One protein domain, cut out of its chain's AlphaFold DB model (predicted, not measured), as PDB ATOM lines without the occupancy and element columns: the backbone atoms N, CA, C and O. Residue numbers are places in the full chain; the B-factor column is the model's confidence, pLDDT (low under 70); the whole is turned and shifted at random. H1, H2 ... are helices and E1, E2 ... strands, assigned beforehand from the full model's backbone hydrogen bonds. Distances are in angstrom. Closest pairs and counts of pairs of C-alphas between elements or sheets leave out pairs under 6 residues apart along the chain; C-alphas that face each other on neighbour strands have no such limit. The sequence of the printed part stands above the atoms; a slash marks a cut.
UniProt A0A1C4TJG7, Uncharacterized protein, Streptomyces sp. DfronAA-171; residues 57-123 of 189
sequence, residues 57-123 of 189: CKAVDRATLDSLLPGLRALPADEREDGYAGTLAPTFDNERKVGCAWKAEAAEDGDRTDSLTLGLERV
ATOM      1  N   CYS A  57      -5.639  24.346  -1.702       96.81
ATOM      2  CA  CYS A  57      -6.594  24.655  -2.770       96.81
ATOM      3  C   CYS A  57      -6.823  26.160  -2.989       96.81
ATOM      4  O   CYS A  57      -7.473  26.555  -3.950       96.81
ATOM      5  N   LYS A  58      -6.301  27.018  -2.105       94.38
ATOM      6  CA  LYS A  58      -6.341  28.481  -2.255       94.38
ATOM      7  C   LYS A  58      -4.989  29.075  -2.658       94.38
ATOM      8  O   LYS A  58      -4.890  30.286  -2.808       94.38
ATOM      9  N   ALA A  59      -3.958  28.242  -2.816       94.19
ATOM     10  CA  ALA A  59      -2.612  28.690  -3.160       94.19
ATOM     11  C   ALA A  59      -2.430  28.963  -4.663       94.19
ATOM     12  O   ALA A  59      -1.527  29.710  -5.031       94.19
ATOM     13  N   VAL A  60      -3.272  28.372  -5.517       96.38
ATOM     14  CA  VAL A  60      -3.288  28.628  -6.963       96.38
ATOM     15  C   VAL A  60      -4.435  29.582  -7.267       96.38
ATOM     16  O   VAL A  60      -5.576  29.331  -6.877       96.38
ATOM     17  N   ASP A  61      -4.137  30.693  -7.933       95.69
ATOM     18  CA  ASP A  61      -5.157  31.655  -8.327       95.69
ATOM     19  C   ASP A  61      -5.961  31.166  -9.545       95.69
ATOM     20  O   ASP A  61      -5.530  30.311 -10.325       95.69
ATOM     21  N   ARG A  62      -7.152  31.743  -9.717       95.62
ATOM     22  CA  ARG A  62      -8.087  31.346 -10.775       95.62
ATOM     23  C   ARG A  62      -7.529  31.581 -12.181       95.62
ATOM     24  O   ARG A  62      -7.801  30.771 -13.055       95.62
ATOM     25  N   ALA A  63      -6.721  32.623 -12.395       96.31
ATOM     26  CA  ALA A  63      -6.140  32.901 -13.708       96.31
ATOM     27  C   ALA A  63      -5.057  31.873 -14.077       96.31
ATOM     28  O   ALA A  63      -4.987  31.435 -15.226       96.31
ATOM     29  N   THR A  64      -4.260  31.424 -13.103       96.94
ATOM     30  CA  THR A  64      -3.328  30.304 -13.295       96.94
ATOM     31  C   THR A  64      -4.078  29.010 -13.621       96.94
ATOM     32  O   THR A  64      -3.704  28.310 -14.564       96.94
ATOM     33  N   LEU A  65      -5.168  28.708 -12.903       96.94
ATOM     34  CA  LEU A  65      -6.017  27.551 -13.216       96.94
ATOM     35  C   LEU A  65      -6.640  27.661 -14.612       96.94
ATOM     36  O   LEU A  65      -6.635  26.682 -15.343       96.94
ATOM     37  N   ASP A  66      -7.092  28.843 -15.025       95.31
ATOM     38  CA  ASP A  66      -7.628  29.075 -16.371       95.31
ATOM     39  C   ASP A  66      -6.593  28.842 -17.475       95.31
ATOM     40  O   ASP A  66      -6.940  28.373 -18.560       95.31
ATOM     41  N   SER A  67      -5.329  29.177 -17.207       94.88
ATOM     42  CA  SER A  67      -4.236  28.979 -18.157       94.88
ATOM     43  C   SER A  67      -3.808  27.517 -18.265       94.88
ATOM     44  O   SER A  67      -3.419  27.089 -19.349       94.88
ATOM     45  N   LEU A  68      -3.805  26.777 -17.154       94.62
ATOM     46  CA  LEU A  68      -3.323  25.392 -17.111       94.62
ATOM     47  C   LEU A  68      -4.434  24.371 -17.376       94.62
ATOM     48  O   LEU A  68      -4.159  23.289 -17.884       94.62
ATOM     49  N   LEU A  69      -5.674  24.709 -17.025       95.44
ATOM     50  CA  LEU A  69      -6.857  23.852 -17.088       95.44
ATOM     51  C   LEU A  69      -8.018  24.605 -17.762       95.44
ATOM     52  O   LEU A  69      -9.048  24.859 -17.128       95.44
ATOM     53  N   PRO A  70      -7.898  24.955 -19.057       93.56
ATOM     54  CA  PRO A  70      -8.918  25.736 -19.763       93.56
ATOM     55  C   PRO A  70     -10.296  25.056 -19.775       93.56
ATOM     56  O   PRO A  70     -11.319  25.739 -19.849       93.56
ATOM     57  N   GLY A  71     -10.337  23.727 -19.625       93.50
ATOM     58  CA  GLY A  71     -11.564  22.948 -19.478       93.50
ATOM     59  C   GLY A  71     -12.457  23.372 -18.307       93.50
ATOM     60  O   GLY A  71     -13.677  23.287 -18.418       93.50
ATOM     61  N   LEU A  72     -11.893  23.918 -17.218       94.56
ATOM     62  CA  LEU A  72     -12.690  24.405 -16.082       94.56
ATOM     63  C   LEU A  72     -13.649  25.527 -16.497       94.56
ATOM     64  O   LEU A  72     -14.776  25.604 -16.015       94.56
ATOM     65  N   ARG A  73     -13.242  26.381 -17.442       93.00
ATOM     66  CA  ARG A  73     -14.074  27.490 -17.931       93.00
ATOM     67  C   ARG A  73     -15.270  27.009 -18.745       93.00
ATOM     68  O   ARG A  73     -16.297  27.687 -18.754       93.00
ATOM     69  N   ALA A  74     -15.128  25.867 -19.414       90.81
ATOM     70  CA  ALA A  74     -16.158  25.281 -20.264       90.81
ATOM     71  C   ALA A  74     -17.269  24.578 -19.464       90.81
ATOM     72  O   ALA A  74     -18.342  24.336 -20.013       90.81
ATOM     73  N   LEU A  75     -17.045  24.298 -18.174       92.00
ATOM     74  CA  LEU A  75     -18.041  23.676 -17.300       92.00
ATOM     75  C   LEU A  75     -19.292  24.559 -17.118       92.00
ATOM     76  O   LEU A  75     -19.183  25.792 -17.171       92.00
ATOM     77  N   PRO A  76     -20.469  23.959 -16.852       93.62
ATOM     78  CA  PRO A  76     -21.661  24.655 -16.362       93.62
ATOM     79  C   PRO A  76     -21.371  25.510 -15.123       93.62
ATOM     80  O   PRO A  76     -20.437  25.240 -14.378       93.62
ATOM     81  N   ALA A  77     -22.144  26.576 -14.895       91.44
ATOM     82  CA  ALA A  77     -21.834  27.554 -13.847       91.44
ATOM     83  C   ALA A  77     -21.805  26.957 -12.428       91.44
ATOM     84  O   ALA A  77     -20.997  27.390 -11.611       91.44
ATOM     85  N   ASP A  78     -22.668  25.983 -12.160       91.00
ATOM     86  CA  ASP A  78     -22.741  25.236 -10.908       91.00
ATOM     87  C   ASP A  78     -21.525  24.318 -10.716       91.00
ATOM     88  O   ASP A  78     -20.848  24.417  -9.698       91.00
ATOM     89  N   GLU A  79     -21.170  23.516 -11.721       94.06
ATOM     90  CA  GLU A  79     -20.014  22.604 -11.659       94.06
ATOM     91  C   GLU A  79     -18.667  23.340 -11.694       94.06
ATOM     92  O   GLU A  79     -17.651  22.868 -11.182       94.06
ATOM     93  N   ARG A  80     -18.641  24.522 -12.312       95.25
ATOM     94  CA  ARG A  80     -17.429  25.315 -12.503       95.25
ATOM     95  C   ARG A  80     -16.821  25.768 -11.181       95.25
ATOM     96  O   ARG A  80     -15.602  25.711 -11.031       95.25
ATOM     97  N   GLU A  81     -17.632  26.247 -10.240       95.50
ATOM     98  CA  GLU A  81     -17.111  26.715  -8.949       95.50
ATOM     99  C   GLU A  81     -16.522  25.562  -8.128       95.50
ATOM    100  O   GLU A  81     -15.457  25.734  -7.531       95.50
ATOM    101  N   ASP A  82     -17.129  24.375  -8.186       95.12
ATOM    102  CA  ASP A  82     -16.574  23.157  -7.587       95.12
ATOM    103  C   ASP A  82     -15.264  22.747  -8.274       95.12
ATOM    104  O   ASP A  82     -14.269  22.433  -7.615       95.12
ATOM    105  N   GLY A  83     -15.219  22.853  -9.606       96.00
ATOM    106  CA  GLY A  83     -14.010  22.652 -10.397       96.00
ATOM    107  C   GLY A  83     -12.856  23.558  -9.959       96.00
ATOM    108  O   GLY A  83     -11.739  23.076  -9.794       96.00
ATOM    109  N   TYR A  84     -13.105  24.849  -9.706       97.00
ATOM    110  CA  TYR A  84     -12.080  25.769  -9.185       97.00
ATOM    111  C   TYR A  84     -11.759  25.562  -7.706       97.00
ATOM    112  O   TYR A  84     -10.628  25.831  -7.291       97.00
ATOM    113  N   ALA A  85     -12.723  25.107  -6.902       96.75
ATOM    114  CA  ALA A  85     -12.493  24.807  -5.496       96.75
ATOM    115  C   ALA A  85     -11.420  23.724  -5.323       96.75
ATOM    116  O   ALA A  85     -10.650  23.794  -4.364       96.75
ATOM    117  N   GLY A  86     -11.331  22.796  -6.281       97.19
ATOM    118  CA  GLY A  86     -10.382  21.694  -6.260       97.19
ATOM    119  C   GLY A  86     -10.692  20.684  -5.157       97.19
ATOM    120  O   GLY A  86     -11.565  20.873  -4.309       97.19
ATOM    121  N   THR A  87      -9.938  19.593  -5.158       97.88
ATOM    122  CA  THR A  87     -10.107  18.502  -4.197       97.88
ATOM    123  C   THR A  87      -8.861  18.383  -3.339       97.88
ATOM    124  O   THR A  87      -7.754  18.238  -3.862       97.88
ATOM    125  N   LEU A  88      -9.024  18.409  -2.014       96.88
ATOM    126  CA  LEU A  88      -7.917  18.161  -1.092       96.88
ATOM    127  C   LEU A  88      -7.313  16.775  -1.345       96.88
ATOM    128  O   LEU A  88      -8.017  15.765  -1.343       96.88
ATOM    129  N   ALA A  89      -5.995  16.732  -1.531       93.31
ATOM    130  CA  ALA A  89      -5.271  15.480  -1.668       93.31
ATOM    131  C   ALA A  89      -5.161  14.809  -0.283       93.31
ATOM    132  O   ALA A  89      -4.653  15.439   0.652       93.31
ATOM    133  N   PRO A  90      -5.628  13.558  -0.117       90.44
ATOM    134  CA  PRO A  90      -5.614  12.890   1.177       90.44
ATOM    135  C   PRO A  90      -4.179  12.617   1.637       90.44
ATOM    136  O   PRO A  90      -3.325  12.185   0.865       90.44
ATOM    137  N   THR A  91      -3.923  12.841   2.923       90.81
ATOM    138  CA  THR A  91      -2.632  12.581   3.564       90.81
ATOM    139  C   THR A  91      -2.847  12.248   5.034       90.81
ATOM    140  O   THR A  91      -3.728  12.809   5.680       90.81
ATOM    141  N   PHE A  92      -2.034  11.334   5.558       92.94
ATOM    142  CA  PHE A  92      -2.003  11.005   6.987       92.94
ATOM    143  C   PHE A  92      -1.051  11.911   7.776       92.94
ATOM    144  O   PHE A  92      -1.000  11.838   8.997       92.94
ATOM    145  N   ASP A  93      -0.281  12.742   7.074       91.88
ATOM    146  CA  ASP A  93       0.745  13.615   7.632       91.88
ATOM    147  C   ASP A  93       0.376  15.078   7.367       91.88
ATOM    148  O   ASP A  93       1.077  15.792   6.657       91.88
ATOM    149  N   ASN A  94      -0.784  15.505   7.873       87.25
ATOM    150  CA  ASN A  94      -1.331  16.850   7.656       87.25
ATOM    151  C   ASN A  94      -0.539  17.963   8.367       87.25
ATOM    152  O   ASN A  94      -0.745  19.140   8.077       87.25
ATOM    153  N   GLU A  95       0.348  17.609   9.298       86.75
ATOM    154  CA  GLU A  95       1.242  18.558   9.973       86.75
ATOM    155  C   GLU A  95       2.448  18.927   9.100       86.75
ATOM    156  O   GLU A  95       2.943  20.055   9.160       86.75
ATOM    157  N   ARG A  96       2.913  17.991   8.260       89.25
ATOM    158  CA  ARG A  96       4.075  18.193   7.386       89.25
ATOM    159  C   ARG A  96       3.720  18.321   5.914       89.25
ATOM    160  O   ARG A  96       4.488  18.940   5.182       89.25
ATOM    161  N   LYS A  97       2.596  17.767   5.458       93.94
ATOM    162  CA  LYS A  97       2.190  17.777   4.049       93.94
ATOM    163  C   LYS A  97       0.707  18.063   3.894       93.94
ATOM    164  O   LYS A  97      -0.121  17.480   4.578       93.94
ATOM    165  N   VAL A  98       0.368  18.898   2.924       96.25
ATOM    166  CA  VAL A  98      -1.008  19.089   2.447       96.25
ATOM    167  C   VAL A  98      -0.988  19.211   0.931       96.25
ATOM    168  O   VAL A  98       0.033  19.578   0.351       96.25
ATOM    169  N   GLY A  99      -2.096  18.912   0.262       96.81
ATOM    170  CA  GLY A  99      -2.157  19.057  -1.184       96.81
ATOM    171  C   GLY A  99      -3.551  19.328  -1.709       96.81
ATOM    172  O   GLY A  99      -4.542  19.185  -0.995       96.81
ATOM    173  N   CYS A 100      -3.607  19.737  -2.968       98.19
ATOM    174  CA  CYS A 100      -4.837  19.925  -3.714       98.19
ATOM    175  C   CYS A 100      -4.661  19.409  -5.139       98.19
ATOM    176  O   CYS A 100      -3.560  19.463  -5.689       98.19
ATOM    177  N   ALA A 101      -5.741  18.918  -5.724       97.75
ATOM    178  CA  ALA A 101      -5.779  18.469  -7.099       97.75
ATOM    179  C   ALA A 101      -6.959  19.099  -7.837       97.75
ATOM    180  O   ALA A 101      -8.050  19.255  -7.287       97.75
ATOM    181  N   TRP A 102      -6.727  19.404  -9.105       97.94
ATOM    182  CA  TRP A 102      -7.716  19.880 -10.055       97.94
ATOM    183  C   TRP A 102      -7.665  18.998 -11.294       97.94
ATOM    184  O   TRP A 102      -6.597  18.534 -11.703       97.94
ATOM    185  N   LYS A 103      -8.828  18.784 -11.898       95.62
ATOM    186  CA  LYS A 103      -8.976  18.027 -13.133       95.62
ATOM    187  C   LYS A 103     -10.015  18.718 -14.011       95.62
ATOM    188  O   LYS A 103     -11.036  19.167 -13.499       95.62
ATOM    189  N   ALA A 104      -9.759  18.770 -15.314       93.81
ATOM    190  CA  ALA A 104     -10.713  19.242 -16.305       93.81
ATOM    191  C   ALA A 104     -10.592  18.434 -17.598       93.81
ATOM    192  O   ALA A 104      -9.492  18.049 -17.991       93.81
ATOM    193  N   GLU A 105     -11.713  18.191 -18.269       90.38
ATOM    194  CA  GLU A 105     -11.692  17.664 -19.635       90.38
ATOM    195  C   GLU A 105     -11.337  18.807 -20.599       90.38
ATOM    196  O   GLU A 105     -11.792  19.941 -20.428       90.38
ATOM    197  N   ALA A 106     -10.476  18.545 -21.578       80.31
ATOM    198  CA  ALA A 106     -10.012  19.542 -22.528       80.31
ATOM    199  C   ALA A 106     -11.186  20.030 -23.384       80.31
ATOM    200  O   ALA A 106     -11.941  19.239 -23.944       80.31
ATOM    201  N   ALA A 107     -11.322  21.352 -23.495       72.44
ATOM    202  CA  ALA A 107     -12.462  21.969 -24.169       72.44
ATOM    203  C   ALA A 107     -12.484  21.719 -25.691       72.44
ATOM    204  O   ALA A 107     -13.559  21.644 -26.277       72.44
ATOM    205  N   GLU A 108     -11.311  21.594 -26.317       68.19
ATOM    206  CA  GLU A 108     -11.164  21.548 -27.782       68.19
ATOM    207  C   GLU A 108     -11.010  20.113 -28.328       68.19
ATOM    208  O   GLU A 108     -11.385  19.843 -29.464       68.19
ATOM    209  N   ASP A 109     -10.526  19.179 -27.500       64.69
ATOM    210  CA  ASP A 109     -10.257  17.782 -27.851       64.69
ATOM    211  C   ASP A 109     -10.900  16.889 -26.778       64.69
ATOM    212  O   ASP A 109     -10.243  16.521 -25.803       64.69
ATOM    213  N   GLY A 110     -12.196  16.589 -26.915       65.12
ATOM    214  CA  GLY A 110     -13.060  15.986 -25.879       65.12
ATOM    215  C   GLY A 110     -12.653  14.619 -25.296       65.12
ATOM    216  O   GLY A 110     -13.420  14.045 -24.531       65.12
ATOM    217  N   ASP A 111     -11.459  14.120 -25.620       76.56
ATOM    218  CA  ASP A 111     -10.869  12.877 -25.117       76.56
ATOM    219  C   ASP A 111      -9.619  13.099 -24.235       76.56
ATOM    220  O   ASP A 111      -9.036  12.135 -23.732       76.56
ATOM    221  N   ARG A 112      -9.160  14.348 -24.045       87.19
ATOM    222  CA  ARG A 112      -7.989  14.652 -23.204       87.19
ATOM    223  C   ARG A 112      -8.418  15.184 -21.842       87.19
ATOM    224  O   ARG A 112      -9.048  16.224 -21.750       87.19
ATOM    225  N   THR A 113      -7.964  14.543 -20.772       91.75
ATOM    226  CA  THR A 113      -8.042  15.106 -19.421       91.75
ATOM    227  C   THR A 113      -6.763  15.882 -19.094       91.75
ATOM    228  O   THR A 113      -5.676  15.301 -19.095       91.75
ATOM    229  N   ASP A 114      -6.902  17.143 -18.693       93.56
ATOM    230  CA  ASP A 114      -5.830  17.935 -18.089       93.56
ATOM    231  C   ASP A 114      -5.947  17.898 -16.553       93.56
ATOM    232  O   ASP A 114      -7.045  17.896 -15.985       93.56
ATOM    233  N   SER A 115      -4.812  17.841 -15.849       95.50
ATOM    234  CA  SER A 115      -4.798  17.810 -14.381       95.50
ATOM    235  C   SER A 115      -3.644  18.611 -13.794       95.50
ATOM    236  O   SER A 115      -2.554  18.674 -14.361       95.50
ATOM    237  N   LEU A 116      -3.893  19.210 -12.630       97.06
ATOM    238  CA  LEU A 116      -2.900  19.914 -11.828       97.06
ATOM    239  C   LEU A 116      -2.930  19.341 -10.415       97.06
ATOM    240  O   LEU A 116      -3.991  19.243  -9.808       97.06
ATOM    241  N   THR A 117      -1.767  18.995  -9.873       96.94
ATOM    242  CA  THR A 117      -1.625  18.601  -8.466       96.94
ATOM    243  C   THR A 117      -0.615  19.514  -7.795       96.94
ATOM    244  O   THR A 117       0.502  19.674  -8.283       96.94
ATOM    245  N   LEU A 118      -1.000  20.093  -6.661       96.81
ATOM    246  CA  LEU A 118      -0.136  20.889  -5.805       96.81
ATOM    247  C   LEU A 118       0.100  20.147  -4.492       96.81
ATOM    248  O   LEU A 118      -0.850  19.802  -3.793       96.81
ATOM    249  N   GLY A 119       1.368  19.952  -4.141       94.94
ATOM    250  CA  GLY A 119       1.792  19.493  -2.823       94.94
ATOM    251  C   GLY A 119       2.566  20.592  -2.109       94.94
ATOM    252  O   GLY A 119       3.464  21.198  -2.691       94.94
ATOM    253  N   LEU A 120       2.225  20.840  -0.850       94.19
ATOM    254  CA  LEU A 120       2.951  21.727   0.046       94.19
ATOM    255  C   LEU A 120       3.574  20.885   1.153       94.19
ATOM    256  O   LEU A 120       2.883  20.095   1.796       94.19
ATOM    257  N   GLU A 121       4.870  21.066   1.372       92.25
ATOM    258  CA  GLU A 121       5.632  20.347   2.387       92.25
ATOM    259  C   GLU A 121       6.342  21.335   3.305       92.25
ATOM    260  O   GLU A 121       7.039  22.243   2.849       92.25
ATOM    261  N   ARG A 122       6.173  21.141   4.613       92.19
ATOM    262  CA  ARG A 122       6.922  21.863   5.631       92.19
ATOM    263  C   ARG A 122       8.257  21.160   5.829       92.19
ATOM    264  O   ARG A 122       8.310  20.004   6.244       92.19
ATOM    265  N   VAL A 123       9.333  21.870   5.529       91.94
ATOM    266  CA  VAL A 123      10.695  21.362   5.677       91.94
ATOM    267  C   VAL A 123      11.237  21.786   7.033       91.94
ATOM    268  O   VAL A 123      11.081  22.936   7.427       91.94
TER     269      VAL A 123
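This is residues 57 to 123 of the 189 residues of an uncharacterized protein of Streptomyces sp. DfronAA-171 (UniProt A0A1C4TJG7). A long hairpin of E2 and E3 makes the length, with short E1 beside E2 and three short helices along one side. The 67 printed residues run H1, H2, H3, E1, E2, E3, mixed helices and strands; sheet E1 E2 E3 is a meander, each strand the antiparallel neighbour of the one before. It is only just compact, close to loose: radius of gyration of the C-alphas 13.0 A, spans 40 by 22 by 19 A.

H1 is residues 62 to 68, from C-alpha (-8.087, 31.346, -10.775); H2 71 to 74; H3 77 to 85; E1 87 to 89; E2 97 to 105, 27.5 A; E3 113 to 121, 26.3 A, to C-alpha (5.632, 20.347, 2.387).

Hairpin E1 and E2 has N 87 and O 101 at 2.9 A; hairpin E2 and E3, N 102 and O 116 at 2.8 A. H2 is on the sheet, height 6.2 A, over none of its strands. H2 touches H3, closest C-alphas Leu 72 and Arg 80, 6.0 A. O i to N i+4 pairs are within hydrogen-bond range throughout H1, 3 of 5 in H3; H2 is too short.

The farthest C-alphas, Glu 108 and Val 123, are 40.0 A apart. The printed part has no cut; residues 108 to 110 have pLDDT under 70.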